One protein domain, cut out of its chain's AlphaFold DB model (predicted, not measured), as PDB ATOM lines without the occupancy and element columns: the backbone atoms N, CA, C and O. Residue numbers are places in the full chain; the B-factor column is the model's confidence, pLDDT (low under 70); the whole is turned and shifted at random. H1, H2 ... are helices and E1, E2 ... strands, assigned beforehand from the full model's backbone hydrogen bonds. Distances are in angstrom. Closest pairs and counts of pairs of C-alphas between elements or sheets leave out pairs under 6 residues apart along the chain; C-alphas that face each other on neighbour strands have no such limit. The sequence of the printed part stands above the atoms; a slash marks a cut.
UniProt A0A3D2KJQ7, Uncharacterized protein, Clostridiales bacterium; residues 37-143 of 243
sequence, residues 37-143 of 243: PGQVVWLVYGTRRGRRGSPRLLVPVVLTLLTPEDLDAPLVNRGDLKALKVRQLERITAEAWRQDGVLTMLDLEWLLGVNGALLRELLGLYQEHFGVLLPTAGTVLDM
ATOM      1  N   PRO A  37      -0.977 -22.912 -51.576       86.56
ATOM      2  CA  PRO A  37       0.327 -23.342 -51.075       86.56
ATOM      3  C   PRO A  37       0.975 -22.269 -50.185       86.56
ATOM      4  O   PRO A  37       0.961 -21.088 -50.525       86.56
ATOM      5  N   GLY A  38       1.520 -22.676 -49.036       90.44
ATOM      6  CA  GLY A  38       2.151 -21.759 -48.077       90.44
ATOM      7  C   GLY A  38       1.180 -20.946 -47.209       90.44
ATOM      8  O   GLY A  38       1.642 -20.153 -46.384       90.44
ATOM      9  N   GLN A  39      -0.137 -21.147 -47.347       94.62
ATOM     10  CA  GLN A  39      -1.159 -20.485 -46.534       94.62
ATOM     11  C   GLN A  39      -1.779 -21.410 -45.482       94.62
ATOM     12  O   GLN A  39      -1.847 -22.627 -45.647       94.62
ATOM     13  N   VAL A  40      -2.281 -20.816 -44.399       94.75
ATOM     14  CA  VAL A  40      -2.973 -21.510 -43.309       94.75
ATOM     15  C   VAL A  40      -4.214 -20.733 -42.879       94.75
ATOM     16  O   VAL A  40      -4.237 -19.505 -42.936       94.75
ATOM     17  N   VAL A  41      -5.247 -21.446 -42.423       95.06
ATOM     18  CA  VAL A  41      -6.356 -20.840 -41.673       95.06
ATOM     19  C   VAL A  41      -6.011 -20.897 -40.188       95.06
ATOM     20  O   VAL A  41      -5.787 -21.981 -39.653       95.06
ATOM     21  N   TRP A  42      -5.979 -19.746 -39.519       95.50
ATOM     22  CA  TRP A  42      -5.648 -19.628 -38.099       95.50
ATOM     23  C   TRP A  42      -6.754 -18.901 -37.332       95.50
ATOM     24  O   TRP A  42      -7.372 -17.978 -37.860       95.50
ATOM     25  N   LEU A  43      -7.018 -19.304 -36.088       94.56
ATOM     26  CA  LEU A  43      -7.967 -18.612 -35.213       94.56
ATOM     27  C   LEU A  43      -7.238 -17.520 -34.428       94.56
ATOM     28  O   LEU A  43      -6.277 -17.805 -33.722       94.56
ATOM     29  N   VAL A  44      -7.708 -16.280 -34.530       94.25
ATOM     30  CA  VAL A  44      -7.094 -15.106 -33.884       94.25
ATOM     31  C   VAL A  44      -8.117 -14.310 -33.089       94.25
ATOM     32  O   VAL A  44      -9.321 -14.461 -33.289       94.25
ATOM     33  N   TYR A  45      -7.672 -13.418 -32.206       92.12
ATOM     34  CA  TYR A  45      -8.599 -12.552 -31.479       92.12
ATOM     35  C   TYR A  45      -9.233 -11.515 -32.404       92.12
ATOM     36  O   TYR A  45      -8.531 -10.777 -33.093       92.12
ATOM     37  N   GLY A  46     -10.561 -11.410 -32.364       91.38
ATOM     38  CA  GLY A  46     -11.290 -10.353 -33.051       91.38
ATOM     39  C   GLY A  46     -10.991  -8.966 -32.470       91.38
ATOM     40  O   GLY A  46     -10.998  -8.745 -31.251       91.38
ATOM     41  N   THR A  47     -10.772  -8.004 -33.360       86.69
ATOM     42  CA  THR A  47     -10.567  -6.584 -33.028       86.69
ATOM     43  C   THR A  47     -11.864  -5.900 -32.601       86.69
ATOM     44  O   THR A  47     -11.864  -5.027 -31.728       86.69
ATOM     45  N   ARG A  48     -12.996  -6.345 -33.157       81.00
ATOM     46  CA  ARG A  48     -14.328  -5.830 -32.837       81.00
ATOM     47  C   ARG A  48     -14.715  -6.214 -31.409       81.00
ATOM     48  O   ARG A  48     -14.682  -7.384 -31.029       81.00
ATOM     49  N   ARG A  49     -15.103  -5.222 -30.603       64.69
ATOM     50  CA  ARG A  49     -15.623  -5.469 -29.253       64.69
ATOM     51  C   ARG A  49     -17.036  -6.046 -29.351       64.69
ATOM     52  O   ARG A  49     -17.914  -5.428 -29.945       64.69
ATOM     53  N   GLY A  50     -17.252  -7.201 -28.724       61.59
ATOM     54  CA  GLY A  50     -18.596  -7.650 -28.363       61.59
ATOM     55  C   GLY A  50     -19.223  -6.735 -27.300       61.59
ATOM     56  O   GLY A  50     -18.631  -5.730 -26.888       61.59
ATOM     57  N   ARG A  51     -20.429  -7.070 -26.828       58.94
ATOM     58  CA  ARG A  51     -21.057  -6.349 -25.706       58.94
ATOM     59  C   ARG A  51     -20.137  -6.360 -24.477       58.94
ATOM     60  O   ARG A  51     -19.386  -7.303 -24.253       58.94
ATOM     61  N   ARG A  52     -20.195  -5.304 -23.657       55.88
ATOM     62  CA  ARG A  52     -19.400  -5.206 -22.420       55.88
ATOM     63  C   ARG A  52     -19.608  -6.474 -21.572       55.88
ATOM     64  O   ARG A  52     -20.744  -6.808 -21.261       55.88
ATOM     65  N   GLY A  53     -18.518  -7.169 -21.235       59.12
ATOM     66  CA  GLY A  53     -18.541  -8.425 -20.471       59.12
ATOM     67  C   GLY A  53     -18.617  -9.713 -21.305       59.12
ATOM     68  O   GLY A  53     -18.462 -10.789 -20.737       59.12
ATOM     69  N   SER A  54     -18.803  -9.647 -22.630       60.50
ATOM     70  CA  SER A  54     -18.746 -10.846 -23.474       60.50
ATOM     71  C   SER A  54     -17.297 -11.274 -23.737       60.50
ATOM     72  O   SER A  54     -16.469 -10.396 -24.020       60.50
ATOM     73  N   PRO A  55     -16.983 -12.582 -23.734       63.50
ATOM     74  CA  PRO A  55     -15.678 -13.063 -24.173       63.50
ATOM     75  C   PRO A  55     -15.401 -12.593 -25.606       63.50
ATOM     76  O   PRO A  55     -16.300 -12.557 -26.450       63.50
ATOM     77  N   ARG A  56     -14.155 -12.189 -25.876       70.81
ATOM     78  CA  ARG A  56     -13.744 -11.822 -27.235       70.81
ATOM     79  C   ARG A  56     -13.861 -13.052 -28.127       70.81
ATOM     80  O   ARG A  56     -13.365 -14.118 -27.775       70.81
ATOM     81  N   LEU A  57     -14.509 -12.883 -29.274       79.25
ATOM     82  CA  LEU A  57     -14.662 -13.958 -30.242       79.25
ATOM     83  C   LEU A  57     -13.327 -14.196 -30.951       79.25
ATOM     84  O   LEU A  57     -12.663 -13.241 -31.368       79.25
ATOM     85  N   LEU A  58     -12.951 -15.467 -31.076       88.69
ATOM     86  CA  LEU A  58     -11.919 -15.873 -32.016       88.69
ATOM     87  C   LEU A  58     -12.515 -15.837 -33.424       88.69
ATOM     88  O   LEU A  58     -13.628 -16.320 -33.643       88.69
ATOM     89  N   VAL A  59     -11.784 -15.252 -34.364       89.81
ATOM     90  CA  VAL A  59     -12.161 -15.170 -35.774       89.81
ATOM     91  C   VAL A  59     -11.148 -15.954 -36.607       89.81
ATOM     92  O   VAL A  59      -9.948 -15.848 -36.349       89.81
ATOM     93  N   PRO A  60     -11.585 -16.762 -37.584       92.94
ATOM     94  CA  PRO A  60     -10.658 -17.405 -38.501       92.94
ATOM     95  C   PRO A  60     -10.113 -16.392 -39.511       92.94
ATOM     96  O   PRO A  60     -10.855 -15.559 -40.039       92.94
ATOM     97  N   VAL A  61      -8.819 -16.480 -39.800       94.19
ATOM     98  CA  VAL A  61      -8.124 -15.655 -40.795       94.19
ATOM     99  C   VAL A  61      -7.224 -16.528 -41.660       94.19
ATOM    100  O   VAL A  61      -6.685 -17.528 -41.189       94.19
ATOM    101  N   VAL A  62      -7.057 -16.155 -42.926       96.06
ATOM    102  CA  VAL A  62      -6.087 -16.790 -43.830       96.06
ATOM    103  C   VAL A  62      -4.764 -16.037 -43.742       96.06
ATOM    104  O   VAL A  62      -4.750 -14.820 -43.931       96.06
ATOM    105  N   LEU A  63      -3.676 -16.752 -43.460       96.56
ATOM    106  CA  LEU A  63      -2.321 -16.213 -43.331       96.56
ATOM    107  C   LEU A  63      -1.386 -16.878 -44.338       96.56
ATOM    108  O   LEU A  63      -1.420 -18.095 -44.498       96.56
ATOM    109  N   THR A  64      -0.514 -16.097 -44.961       96.31
ATOM    110  CA  THR A  64       0.514 -16.540 -45.904       96.31
ATOM    111  C   THR A  64       1.853 -16.657 -45.179       96.31
ATOM    112  O   THR A  64       2.591 -15.679 -45.016       96.31
ATOM    113  N   LEU A  65       2.179 -17.872 -44.732       94.56
ATOM    114  CA  LEU A  65       3.410 -18.153 -43.989       94.56
ATOM    115  C   LEU A  65       4.630 -18.157 -44.908       94.56
ATOM    116  O   LEU A  65       5.663 -17.575 -44.577       94.56
ATOM    117  N   LEU A  66       4.485 -18.774 -46.079       92.88
ATOM    118  CA  LEU A  66       5.545 -18.934 -47.065       92.88
ATOM    119  C   LEU A  66       5.070 -18.429 -48.423       92.88
ATOM    120  O   LEU A  66       3.964 -18.741 -48.857       92.88
ATOM    121  N   THR A  67       5.932 -17.670 -49.086       93.44
ATOM    122  CA  THR A  67       5.782 -17.287 -50.493       93.44
ATOM    123  C   THR A  67       6.901 -17.920 -51.317       93.44
ATOM    124  O   THR A  67       7.933 -18.264 -50.736       93.44
ATOM    125  N   PRO A  68       6.738 -18.096 -52.639       90.69
ATOM    126  CA  PRO A  68       7.823 -18.568 -53.500       90.69
ATOM    127  C   PRO A  68       9.117 -17.761 -53.312       90.69
ATOM    128  O   PRO A  68      10.185 -18.337 -53.145       90.69
ATOM    129  N   GLU A  69       9.007 -16.438 -53.174       89.88
ATOM    130  CA  GLU A  69      10.145 -15.542 -52.949       89.88
ATOM    131  C   GLU A  69      10.871 -15.808 -51.622       89.88
ATOM    132  O   GLU A  69      12.065 -15.541 -51.502       89.88
ATOM    133  N   ASP A  70      10.172 -16.327 -50.609       91.88
ATOM    134  CA  ASP A  70      10.797 -16.724 -49.345       91.88
ATOM    135  C   ASP A  70      11.559 -18.044 -49.464       91.88
ATOM    136  O   ASP A  70      12.527 -18.245 -48.733       91.88
ATOM    137  N   LEU A  71      11.110 -18.941 -50.349       85.94
ATOM    138  CA  LEU A  71      11.768 -20.223 -50.614       85.94
ATOM    139  C   LEU A  71      13.057 -20.025 -51.414       85.94
ATOM    140  O   LEU A  71      14.037 -20.723 -51.170       85.94
ATOM    141  N   ASP A  72      13.059 -19.041 -52.311       89.00
ATOM    142  CA  ASP A  72      14.218 -18.685 -53.130       89.00
ATOM    143  C   ASP A  72      15.202 -17.749 -52.401       89.00
ATOM    144  O   ASP A  72      16.304 -17.486 -52.889       89.00
ATOM    145  N   ALA A  73      14.828 -17.228 -51.226       87.31
ATOM    146  CA  ALA A  73      15.672 -16.318 -50.465       87.31
ATOM    147  C   ALA A  73      16.919 -17.048 -49.916       87.31
ATOM    148  O   ALA A  73      16.784 -18.025 -49.175       87.31
ATOM    149  N   PRO A  74      18.143 -16.559 -50.196       85.62
ATOM    150  CA  PRO A  74      19.353 -17.178 -49.677       85.62
ATOM    151  C   PRO A  74      19.418 -17.021 -48.152       85.62
ATOM    152  O   PRO A  74      19.285 -15.919 -47.624       85.62
ATOM    153  N   LEU A  75      19.645 -18.129 -47.444       90.31
ATOM    154  CA  LEU A  75      19.809 -18.172 -45.988       90.31
ATOM    155  C   LEU A  75      21.256 -18.535 -45.640       90.31
ATOM    156  O   LEU A  75      21.540 -19.631 -45.162       90.31
ATOM    157  N   VAL A  76      22.184 -17.620 -45.929       91.94
ATOM    158  CA  VAL A  76      23.628 -17.848 -45.751       91.94
ATOM    159  C   VAL A  76      24.057 -17.508 -44.327       91.94
ATOM    160  O   VAL A  76      24.940 -18.151 -43.762       91.94
ATOM    161  N   ASN A  77      23.432 -16.498 -43.723       93.00
ATOM    162  CA  ASN A  77      23.775 -16.026 -42.389       93.00
ATOM    163  C   ASN A  77      22.533 -15.743 -41.517       93.00
ATOM    164  O   ASN A  77      21.381 -15.797 -41.948       93.00
ATOM    165  N   ARG A  78      22.774 -15.431 -40.235       89.38
ATOM    166  CA  ARG A  78      21.707 -15.120 -39.266       89.38
ATOM    167  C   ARG A  78      20.924 -13.849 -39.610       89.38
ATOM    168  O   ARG A  78      19.753 -13.758 -39.250       89.38
ATOM    169  N   GLY A  79      21.559 -12.872 -40.251       90.81
ATOM    170  CA  GLY A  79      20.918 -11.649 -40.729       90.81
ATOM    171  C   GLY A  79      19.879 -11.937 -41.808       90.81
ATOM    172  O   GLY A  79      18.762 -11.434 -41.708       90.81
ATOM    173  N   ASP A  80      20.190 -12.828 -42.751       92.31
ATOM    174  CA  ASP A  80      19.257 -13.244 -43.808       92.31
ATOM    175  C   ASP A  80      18.000 -13.893 -43.211       92.31
ATOM    176  O   ASP A  80      16.873 -13.537 -43.562       92.31
ATOM    177  N   LEU A  81      18.186 -14.783 -42.225       91.75
ATOM    178  CA  LEU A  81      17.079 -15.404 -41.497       91.75
ATOM    179  C   LEU A  81      16.227 -14.359 -40.768       91.75
ATOM    180  O   LEU A  81      15.000 -14.417 -40.833       91.75
ATOM    181  N   LYS A  82      16.850 -13.395 -40.080       93.12
ATOM    182  CA  LYS A  82      16.118 -12.316 -39.401       93.12
ATOM    183  C   LYS A  82      15.323 -11.481 -40.399       93.12
ATOM    184  O   LYS A  82      14.141 -11.254 -40.166       93.12
ATOM    185  N   ALA A  83      15.924 -11.087 -41.520       91.81
ATOM    186  CA  ALA A  83      15.249 -10.323 -42.563       91.81
ATOM    187  C   ALA A  83      14.037 -11.079 -43.130       91.81
ATOM    188  O   ALA A  83      12.953 -10.506 -43.237       91.81
ATOM    189  N   LEU A  84      14.186 -12.379 -43.412       94.12
ATOM    190  CA  LEU A  84      13.077 -13.244 -43.814       94.12
ATOM    191  C   LEU A  84      11.960 -13.248 -42.759       94.12
ATOM    192  O   LEU A  84      10.794 -13.028 -43.089       94.12
ATOM    193  N   LYS A  85      12.304 -13.451 -41.484       95.19
ATOM    194  CA  LYS A  85      11.318 -13.501 -40.397       95.19
ATOM    195  C   LYS A  85      10.608 -12.167 -40.179       95.19
ATOM    196  O   LYS A  85       9.410 -12.180 -39.925       95.19
ATOM    197  N   VAL A  86      11.293 -11.032 -40.335       94.56
ATOM    198  CA  VAL A  86      10.664  -9.700 -40.289       94.56
ATOM    199  C   VAL A  86       9.634  -9.541 -41.410       94.56
ATOM    200  O   VAL A  86       8.518  -9.103 -41.137       94.56
ATOM    201  N   ARG A  87       9.956  -9.956 -42.645       94.06
ATOM    202  CA  ARG A  87       8.996  -9.921 -43.766       94.06
ATOM    203  C   ARG A  87       7.779 -10.809 -43.511       94.06
ATOM    204  O   ARG A  87       6.650 -10.380 -43.733       94.06
ATOM    205  N   GLN A  88       7.999 -12.029 -43.015       95.94
ATOM    206  CA  GLN A  88       6.914 -12.947 -42.649       95.94
ATOM    207  C   GLN A  88       6.022 -12.342 -41.560       95.94
ATOM    208  O   GLN A  88       4.801 -12.349 -41.695       95.94
ATOM    209  N   LEU A  89       6.630 -11.777 -40.515       95.94
ATOM    210  CA  LEU A  89       5.946 -11.151 -39.389       95.94
ATOM    211  C   LEU A  89       5.072  -9.966 -39.829       95.94
ATOM    212  O   LEU A  89       3.902  -9.892 -39.451       95.94
ATOM    213  N   GLU A  90       5.610  -9.065 -40.654       95.75
ATOM    214  CA  GLU A  90       4.850  -7.955 -41.242       95.75
ATOM    215  C   GLU A  90       3.659  -8.474 -42.058       95.75
ATOM    216  O   GLU A  90       2.529  -8.026 -41.859       95.75
ATOM    217  N   ARG A  91       3.887  -9.464 -42.931       96.94
ATOM    218  CA  ARG A  91       2.847 -10.023 -43.802       96.94
ATOM    219  C   ARG A  91       1.692 -10.633 -43.011       96.94
ATOM    220  O   ARG A  91       0.548 -10.238 -43.230       96.94
ATOM    221  N   ILE A  92       1.975 -11.543 -42.076       97.56
ATOM    222  CA  ILE A  92       0.920 -12.261 -41.342       97.56
ATOM    223  C   ILE A  92       0.153 -11.342 -40.387       97.56
ATOM    224  O   ILE A  92      -1.059 -11.481 -40.232       97.56
ATOM    225  N   THR A  93       0.822 -10.359 -39.772       96.44
ATOM    226  CA  THR A  93       0.139  -9.389 -38.901       96.44
ATOM    227  C   THR A  93      -0.745  -8.443 -39.711       96.44
ATOM    228  O   THR A  93      -1.884  -8.188 -39.316       96.44
ATOM    229  N   ALA A  94      -0.295  -7.996 -40.886       94.81
ATOM    230  CA  ALA A  94      -1.108  -7.194 -41.798       94.81
ATOM    231  C   ALA A  94      -2.297  -7.979 -42.385       94.81
ATOM    232  O   ALA A  94      -3.394  -7.437 -42.528       94.81
ATOM    233  N   GLU A  95      -2.112  -9.254 -42.728       96.56
ATOM    234  CA  GLU A  95      -3.182 -10.148 -43.190       96.56
ATOM    235  C   GLU A  95      -4.247 -10.389 -42.124       96.56
ATOM    236  O   GLU A  95      -5.436 -10.279 -42.434       96.56
ATOM    237  N   ALA A  96      -3.837 -10.670 -40.883       96.31
ATOM    238  CA  ALA A  96      -4.756 -10.803 -39.757       96.31
ATOM    239  C   ALA A  96      -5.544  -9.503 -39.549       96.31
ATOM    240  O   ALA A  96      -6.774  -9.527 -39.495       96.31
ATOM    241  N   TRP A  97      -4.845  -8.363 -39.534       94.62
ATOM    242  CA  TRP A  97      -5.447  -7.047 -39.329       94.62
ATOM    243  C   TRP A  97      -6.523  -6.716 -40.370       94.62
ATOM    244  O   TRP A  97      -7.616  -6.272 -40.018       94.62
ATOM    245  N   ARG A  98      -6.257  -6.993 -41.655       93.19
ATOM    246  CA  ARG A  98      -7.229  -6.797 -42.748       93.19
ATOM    247  C   ARG A  98      -8.481  -7.665 -42.622       93.19
ATOM    248  O   ARG A  98      -9.492  -7.345 -43.237       93.19
ATOM    249  N   GLN A  99      -8.407  -8.747 -41.855       93.00
ATOM    250  CA  GLN A  99      -9.507  -9.675 -41.593       93.00
ATOM    251  C   GLN A  99     -10.118  -9.458 -40.196       93.00
ATOM    252  O   GLN A  99     -10.690 -10.379 -39.619       93.00
ATOM    253  N   ASP A 100      -9.992  -8.241 -39.647       92.00
ATOM    254  CA  ASP A 100     -10.500  -7.851 -38.326       92.00
ATOM    255  C   ASP A 100      -9.923  -8.684 -37.161       92.00
ATOM    256  O   ASP A 100     -10.532  -8.749 -36.087       92.00
ATOM    257  N   GLY A 101      -8.748  -9.290 -37.336       93.50
ATOM    258  CA  GLY A 101      -8.105 -10.173 -36.366       93.50
ATOM    259  C   GLY A 101      -6.712  -9.708 -35.940       93.50
ATOM    260  O   GLY A 101      -6.051  -8.946 -36.641       93.50
ATOM    261  N   VAL A 102      -6.243 -10.172 -34.782       94.50
ATOM    262  CA  VAL A 102      -4.885  -9.895 -34.288       94.50
ATOM    263  C   VAL A 102      -4.255 -11.102 -33.603       94.50
ATOM    264  O   VAL A 102      -4.897 -11.811 -32.826       94.50
ATOM    265  N   LEU A 103      -2.967 -11.297 -33.881       95.06
ATOM    266  CA  LEU A 103      -2.168 -12.432 -33.421       95.06
ATOM    267  C   LEU A 103      -1.541 -12.150 -32.052       95.06
ATOM    268  O   LEU A 103      -0.999 -11.065 -31.822       95.06
ATOM    269  N   THR A 104      -1.592 -13.116 -31.139       93.56
ATOM    270  CA  THR A 104      -0.835 -13.071 -29.883       93.56
ATOM    271  C   THR A 104       0.647 -13.348 -30.120       93.56
ATOM    272  O   THR A 104       1.044 -13.855 -31.165       93.56
ATOM    273  N   MET A 105       1.481 -13.058 -29.120       92.44
ATOM    274  CA  MET A 105       2.897 -13.438 -29.165       92.44
ATOM    275  C   MET A 105       3.070 -14.951 -29.355       92.44
ATOM    276  O   MET A 105       3.925 -15.363 -30.127       92.44
ATOM    277  N   LEU A 106       2.218 -15.763 -28.721       93.50
ATOM    278  CA  LEU A 106       2.268 -17.219 -28.838       93.50
ATOM    279  C   LEU A 106       1.912 -17.696 -30.252       93.50
ATOM    280  O   LEU A 106       2.606 -18.551 -30.794       93.50
ATOM    281  N   ASP A 107       0.885 -17.100 -30.869       95.31
ATOM    282  CA  ASP A 107       0.537 -17.392 -32.265       95.31
ATOM    283  C   ASP A 107       1.732 -17.119 -33.185       95.31
ATOM    284  O   ASP A 107       2.078 -17.936 -34.032       95.31
ATOM    285  N   LEU A 108       2.396 -15.978 -32.992       95.81
ATOM    286  CA  LEU A 108       3.552 -15.578 -33.790       95.81
ATOM    287  C   LEU A 108       4.756 -16.506 -33.583       95.81
ATOM    288  O   LEU A 108       5.415 -16.861 -34.558       95.81
ATOM    289  N   GLU A 109       5.034 -16.920 -32.345       95.88
ATOM    290  CA  GLU A 109       6.097 -17.885 -32.029       95.88
ATOM    291  C   GLU A 109       5.868 -19.218 -32.751       95.88
ATOM    292  O   GLU A 109       6.785 -19.740 -33.392       95.88
ATOM    293  N   TRP A 110       4.637 -19.737 -32.718       96.00
ATOM    294  CA  TRP A 110       4.280 -20.997 -33.373       96.00
ATOM    295  C   TRP A 110       4.273 -20.900 -34.898       96.00
ATOM    296  O   TRP A 110       4.881 -21.738 -35.558       96.00
ATOM    297  N   LEU A 111       3.637 -19.874 -35.465       96.50
ATOM    298  CA  LEU A 111       3.523 -19.706 -36.918       96.50
ATOM    299  C   LEU A 111       4.879 -19.456 -37.585       96.50
ATOM    300  O   LEU A 111       5.107 -19.901 -38.707       96.50
ATOM    301  N   LEU A 112       5.783 -18.744 -36.906       95.06
ATOM    302  CA  LEU A 112       7.107 -18.427 -37.439       95.06
ATOM    303  C   LEU A 112       8.181 -19.437 -37.025       95.06
ATOM    304  O   LEU A 112       9.278 -19.392 -37.588       95.06
ATOM    305  N   GLY A 113       7.901 -20.326 -36.068       94.69
ATOM    306  CA  GLY A 113       8.874 -21.280 -35.537       94.69
ATOM    307  C   GLY A 113      10.051 -20.594 -34.839       94.69
ATOM    308  O   GLY A 113      11.202 -20.975 -35.043       94.69
ATOM    309  N   VAL A 114       9.783 -19.541 -34.066       94.88
ATOM    310  CA  VAL A 114      10.802 -18.766 -33.339       94.88
ATOM    311  C   VAL A 114      10.476 -18.725 -31.854       94.88
ATOM    312  O   VAL A 114       9.317 -18.775 -31.462       94.88
ATOM    313  N   ASN A 115      11.500 -18.599 -31.012       94.69
ATOM    314  CA  ASN A 115      11.275 -18.385 -29.586       94.69
ATOM    315  C   ASN A 115      10.880 -16.925 -29.295       94.69
ATOM    316  O   ASN A 115      11.211 -16.006 -30.054       94.69
ATOM    317  N   GLY A 116      10.239 -16.696 -28.149       91.44
ATOM    318  CA  GLY A 116       9.794 -15.360 -27.754       91.44
ATOM    319  C   GLY A 116      10.901 -14.313 -27.599       91.44
ATOM    320  O   GLY A 116      10.622 -13.121 -27.728       91.44
ATOM    321  N   ALA A 117      12.154 -14.704 -27.331       91.81
ATOM    322  CA  ALA A 117      13.266 -13.751 -27.260       91.81
ATOM    323  C   ALA A 117      13.606 -13.190 -28.646       91.81
ATOM    324  O   ALA A 117      13.659 -11.972 -28.809       91.81
ATOM    325  N   LEU A 118      13.735 -14.069 -29.644       92.81
ATOM    326  CA  LEU A 118      13.922 -13.677 -31.035       92.81
ATOM    327  C   LEU A 118      12.709 -12.891 -31.543       92.81
ATOM    328  O   LEU A 118      12.889 -11.847 -32.151       92.81
ATOM    329  N   LEU A 119      11.476 -13.310 -31.243       94.38
ATOM    330  CA  LEU A 119      10.285 -12.567 -31.673       94.38
ATOM    331  C   LEU A 119      10.277 -11.116 -31.158       94.38
ATOM    332  O   LEU A 119       9.964 -10.197 -31.914       94.38
ATOM    333  N   ARG A 120      10.646 -10.894 -29.890       91.38
ATOM    334  CA  ARG A 120      10.774  -9.541 -29.324       91.38
ATOM    335  C   ARG A 120      11.863  -8.730 -30.016       91.38
ATOM    336  O   ARG A 120      11.636  -7.560 -30.299       91.38
ATOM    337  N   GLU A 121      13.005  -9.352 -30.301       92.81
ATOM    338  CA  GLU A 121      14.077  -8.721 -31.072       92.81
ATOM    339  C   GLU A 121      13.574  -8.287 -32.457       92.81
ATOM    340  O   GLU A 121      13.755  -7.137 -32.841       92.81
ATOM    341  N   LEU A 122      12.877  -9.166 -33.184       93.88
ATOM    342  CA  LEU A 122      12.353  -8.869 -34.521       93.88
ATOM    343  C   LEU A 122      11.311  -7.740 -34.517       93.88
ATOM    344  O   LEU A 122      11.336  -6.883 -35.398       93.88
ATOM    345  N   LEU A 123      10.411  -7.722 -33.527       92.00
ATOM    346  CA  LEU A 123       9.447  -6.631 -33.343       92.00
ATOM    347  C   LEU A 123      10.148  -5.303 -33.035       92.00
ATOM    348  O   LEU A 123       9.746  -4.273 -33.575       92.00
ATOM    349  N   GLY A 124      11.198  -5.336 -32.208       89.44
ATOM    350  CA  GLY A 124      12.036  -4.177 -31.904       89.44
ATOM    351  C   GLY A 124      12.729  -3.636 -33.151       89.44
ATOM    352  O   GLY A 124      12.568  -2.464 -33.470       89.44
ATOM    353  N   LEU A 125      13.386  -4.503 -33.928       88.50
ATOM    354  CA  LEU A 125      14.027  -4.127 -35.194       88.50
ATOM    355  C   LEU A 125      13.034  -3.507 -36.185       88.50
ATOM    356  O   LEU A 125      13.345  -2.505 -36.827       88.50
ATOM    357  N   TYR A 126      11.826  -4.070 -36.303       91.00
ATOM    358  CA  TYR A 126      10.781  -3.490 -37.149       91.00
ATOM    359  C   TYR A 126      10.381  -2.092 -36.657       91.00
ATOM    360  O   TYR A 126      10.310  -1.149 -37.444       91.00
ATOM    361  N   GLN A 127      10.157  -1.938 -35.351       87.88
ATOM    362  CA  GLN A 127       9.813  -0.651 -34.756       87.88
ATOM    363  C   GLN A 127      10.921   0.388 -34.950       87.88
ATOM    364  O   GLN A 127      10.619   1.516 -35.325       87.88
ATOM    365  N   GLU A 128      12.180   0.037 -34.702       86.56
ATOM    366  CA  GLU A 128      13.332   0.932 -34.862       86.56
ATOM    367  C   GLU A 128      13.481   1.392 -36.312       86.56
ATOM    368  O   GLU A 128      13.700   2.573 -36.575       86.56
ATOM    369  N   HIS A 129      13.298   0.473 -37.262       86.88
ATOM    370  CA  HIS A 129      13.473   0.755 -38.679       86.88
ATOM    371  C   HIS A 129      12.314   1.565 -39.284       86.88
ATOM    372  O   HIS A 129      12.536   2.428 -40.132       86.88
ATOM    373  N   PHE A 130      11.069   1.301 -38.872       85.25
ATOM    374  CA  PHE A 130       9.878   1.908 -39.486       85.25
ATOM    375  C   PHE A 130       9.164   2.941 -38.606       85.25
ATOM    376  O   PHE A 130       8.288   3.662 -39.090       85.25
ATOM    377  N   GLY A 131       9.502   3.030 -37.320       80.44
ATOM    378  CA  GLY A 131       8.851   3.918 -36.353       80.44
ATOM    379  C   GLY A 131       7.376   3.584 -36.098       80.44
ATOM    380  O   GLY A 131       6.608   4.466 -35.709       80.44
ATOM    381  N   VAL A 132       6.957   2.346 -36.377       84.00
ATOM    382  CA  VAL A 132       5.570   1.861 -36.286       84.00
ATOM    383  C   VAL A 132       5.578   0.474 -35.650       84.00
ATOM    384  O   VAL A 132       6.436  -0.349 -35.959       84.00
ATOM    385  N   LEU A 133       4.622   0.209 -34.759       88.06
ATOM    386  CA  LEU A 133       4.435  -1.128 -34.192       88.06
ATOM    387  C   LEU A 133       3.638  -2.000 -35.155       88.06
ATOM    388  O   LEU A 133       2.808  -1.490 -35.892       88.06
ATOM    389  N   LEU A 134       3.825  -3.318 -35.123       91.38
ATOM    390  CA  LEU A 134       2.941  -4.232 -35.849       91.38
ATOM    391  C   LEU A 134       1.621  -4.459 -35.082       91.38
ATOM    392  O   LEU A 134       1.617  -4.426 -33.844       91.38
ATOM    393  N   PRO A 135       0.490  -4.690 -35.781       91.50
ATOM    394  CA  PRO A 135      -0.812  -4.922 -35.157       91.50
ATOM    395  C   PRO A 135      -0.886  -6.341 -34.571       91.50
ATOM    396  O   PRO A 135      -1.281  -7.306 -35.221       91.50
ATOM    397  N   THR A 136      -0.494  -6.470 -33.309       92.81
ATOM    398  CA  THR A 136      -0.574  -7.703 -32.521       92.81
ATOM    399  C   THR A 136      -1.699  -7.589 -31.494       92.81
ATOM    400  O   THR A 136      -2.166  -6.497 -31.172       92.81
ATOM    401  N   ALA A 137      -2.122  -8.705 -30.903       90.19
ATOM    402  CA  ALA A 137      -3.095  -8.686 -29.814       90.19
ATOM    403  C   ALA A 137      -2.587  -7.848 -28.633       90.19
ATOM    404  O   ALA A 137      -3.369  -7.191 -27.949       90.19
ATOM    405  N   GLY A 138      -1.268  -7.809 -28.427       85.94
ATOM    406  CA  GLY A 138      -0.685  -6.949 -27.415       85.94
ATOM    407  C   GLY A 138      -0.842  -5.464 -27.725       85.94
ATOM    408  O   GLY A 138      -1.125  -4.695 -26.813       85.94
ATOM    409  N   THR A 139      -0.624  -5.054 -28.978       85.19
ATOM    410  CA  THR A 139      -0.636  -3.636 -29.376       85.19
ATOM    411  C   THR A 139      -2.026  -3.119 -29.680       85.19
ATOM    412  O   THR A 139      -2.236  -1.930 -29.573       85.19
ATOM    413  N   VAL A 140      -2.983  -3.969 -30.038       86.75
ATOM    414  CA  VAL A 140      -4.338  -3.520 -30.389       86.75
ATOM    415  C   VAL A 140      -5.322  -3.752 -29.245       86.75
ATOM    416  O   VAL A 140      -6.250  -2.972 -29.034       86.75
ATOM    417  N   LEU A 141      -5.173  -4.859 -28.516       85.38
ATOM    418  CA  LEU A 141      -6.144  -5.279 -27.501       85.38
ATOM    419  C   LEU A 141      -5.643  -5.099 -26.072       85.38
ATOM    420  O   LEU A 141      -6.344  -5.529 -25.156       85.38
ATOM    421  N   ASP A 142      -4.454  -4.522 -25.892       78.88
ATOM    422  CA  ASP A 142      -3.761  -4.429 -24.604       78.88
ATOM    423  C   ASP A 142      -3.561  -5.789 -23.915       78.88
ATOM    424  O   ASP A 142      -3.447  -5.877 -22.694       78.88
ATOM    425  N   MET A 143      -3.498  -6.876 -24.695       79.00
ATOM    426  CA  MET A 143      -3.305  -8.244 -24.183       79.00
ATOM    427  C   MET A 143      -1.832  -8.601 -23.935       79.00
ATOM    428  O   MET A 143      -1.509  -9.728 -23.570       79.00
TER     429      MET A 143
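What this domain is: This is residues 37 to 143 of the 243 residues of an uncharacterized protein of Clostridiales bacterium (UniProt A0A3D2KJQ7). The long helix H2 is the core, with the hairpin of E1 and E2 packed on one side of its residues 88 to 98, mostly through E2, while H4 crosses H2 on another side and H3 joins both. The tip of the hairpin, residues 50 to 55, sticks out, and little H5 packs near E1 and H3. The 107 printed residues hold two antiparallel strands and then five helices, E1 E2 H1 H2 H3 H4 H5, a mixed class. The whole is compact, with a radius of gyration of the C-alphas of 14.3 A, yet elongated, spanning 50 by 31 by 22 A.

Where its parts are: Find C-alpha 39 at (-1.159, -20.485, -46.534); there E1, residues 39 to 46, begins, and it bends by 54 degrees at residue 43. E2 is residues 58 to 64 and H1 residues 68 to 71. From C-alpha 78 at (21.707, -15.120, -39.266), H2 runs 30.3 A to residue 98. H3 is residues 105 to 112, H4 residues 116 to 130, 20.9 A long, and H5 residues 137 to 141.

How they stand to each other: Look first at N 42 and O 61, 2.9 A apart across the hairpin of E1 and E2. The closest C-alphas of E2 and H2 are Leu 63 and Ile 92, 5.5 A. H2 touches H4 with residues 82 to 86 alone, about perpendicular at 80 degrees, closest at the C-alphas of Val 86 and Leu 122, 6.1 A. Every O i to N i+4 pair is within hydrogen-bond range in H2, H3, H4 and H5; H1 is too short for one.

The domain as a whole: The C-alphas of Arg 52 and Val 76, the two farthest apart, are 50.6 A apart. The printed part has no cut, the link E1 to E2 is long, and residues 49 to 55 have pLDDT under 70.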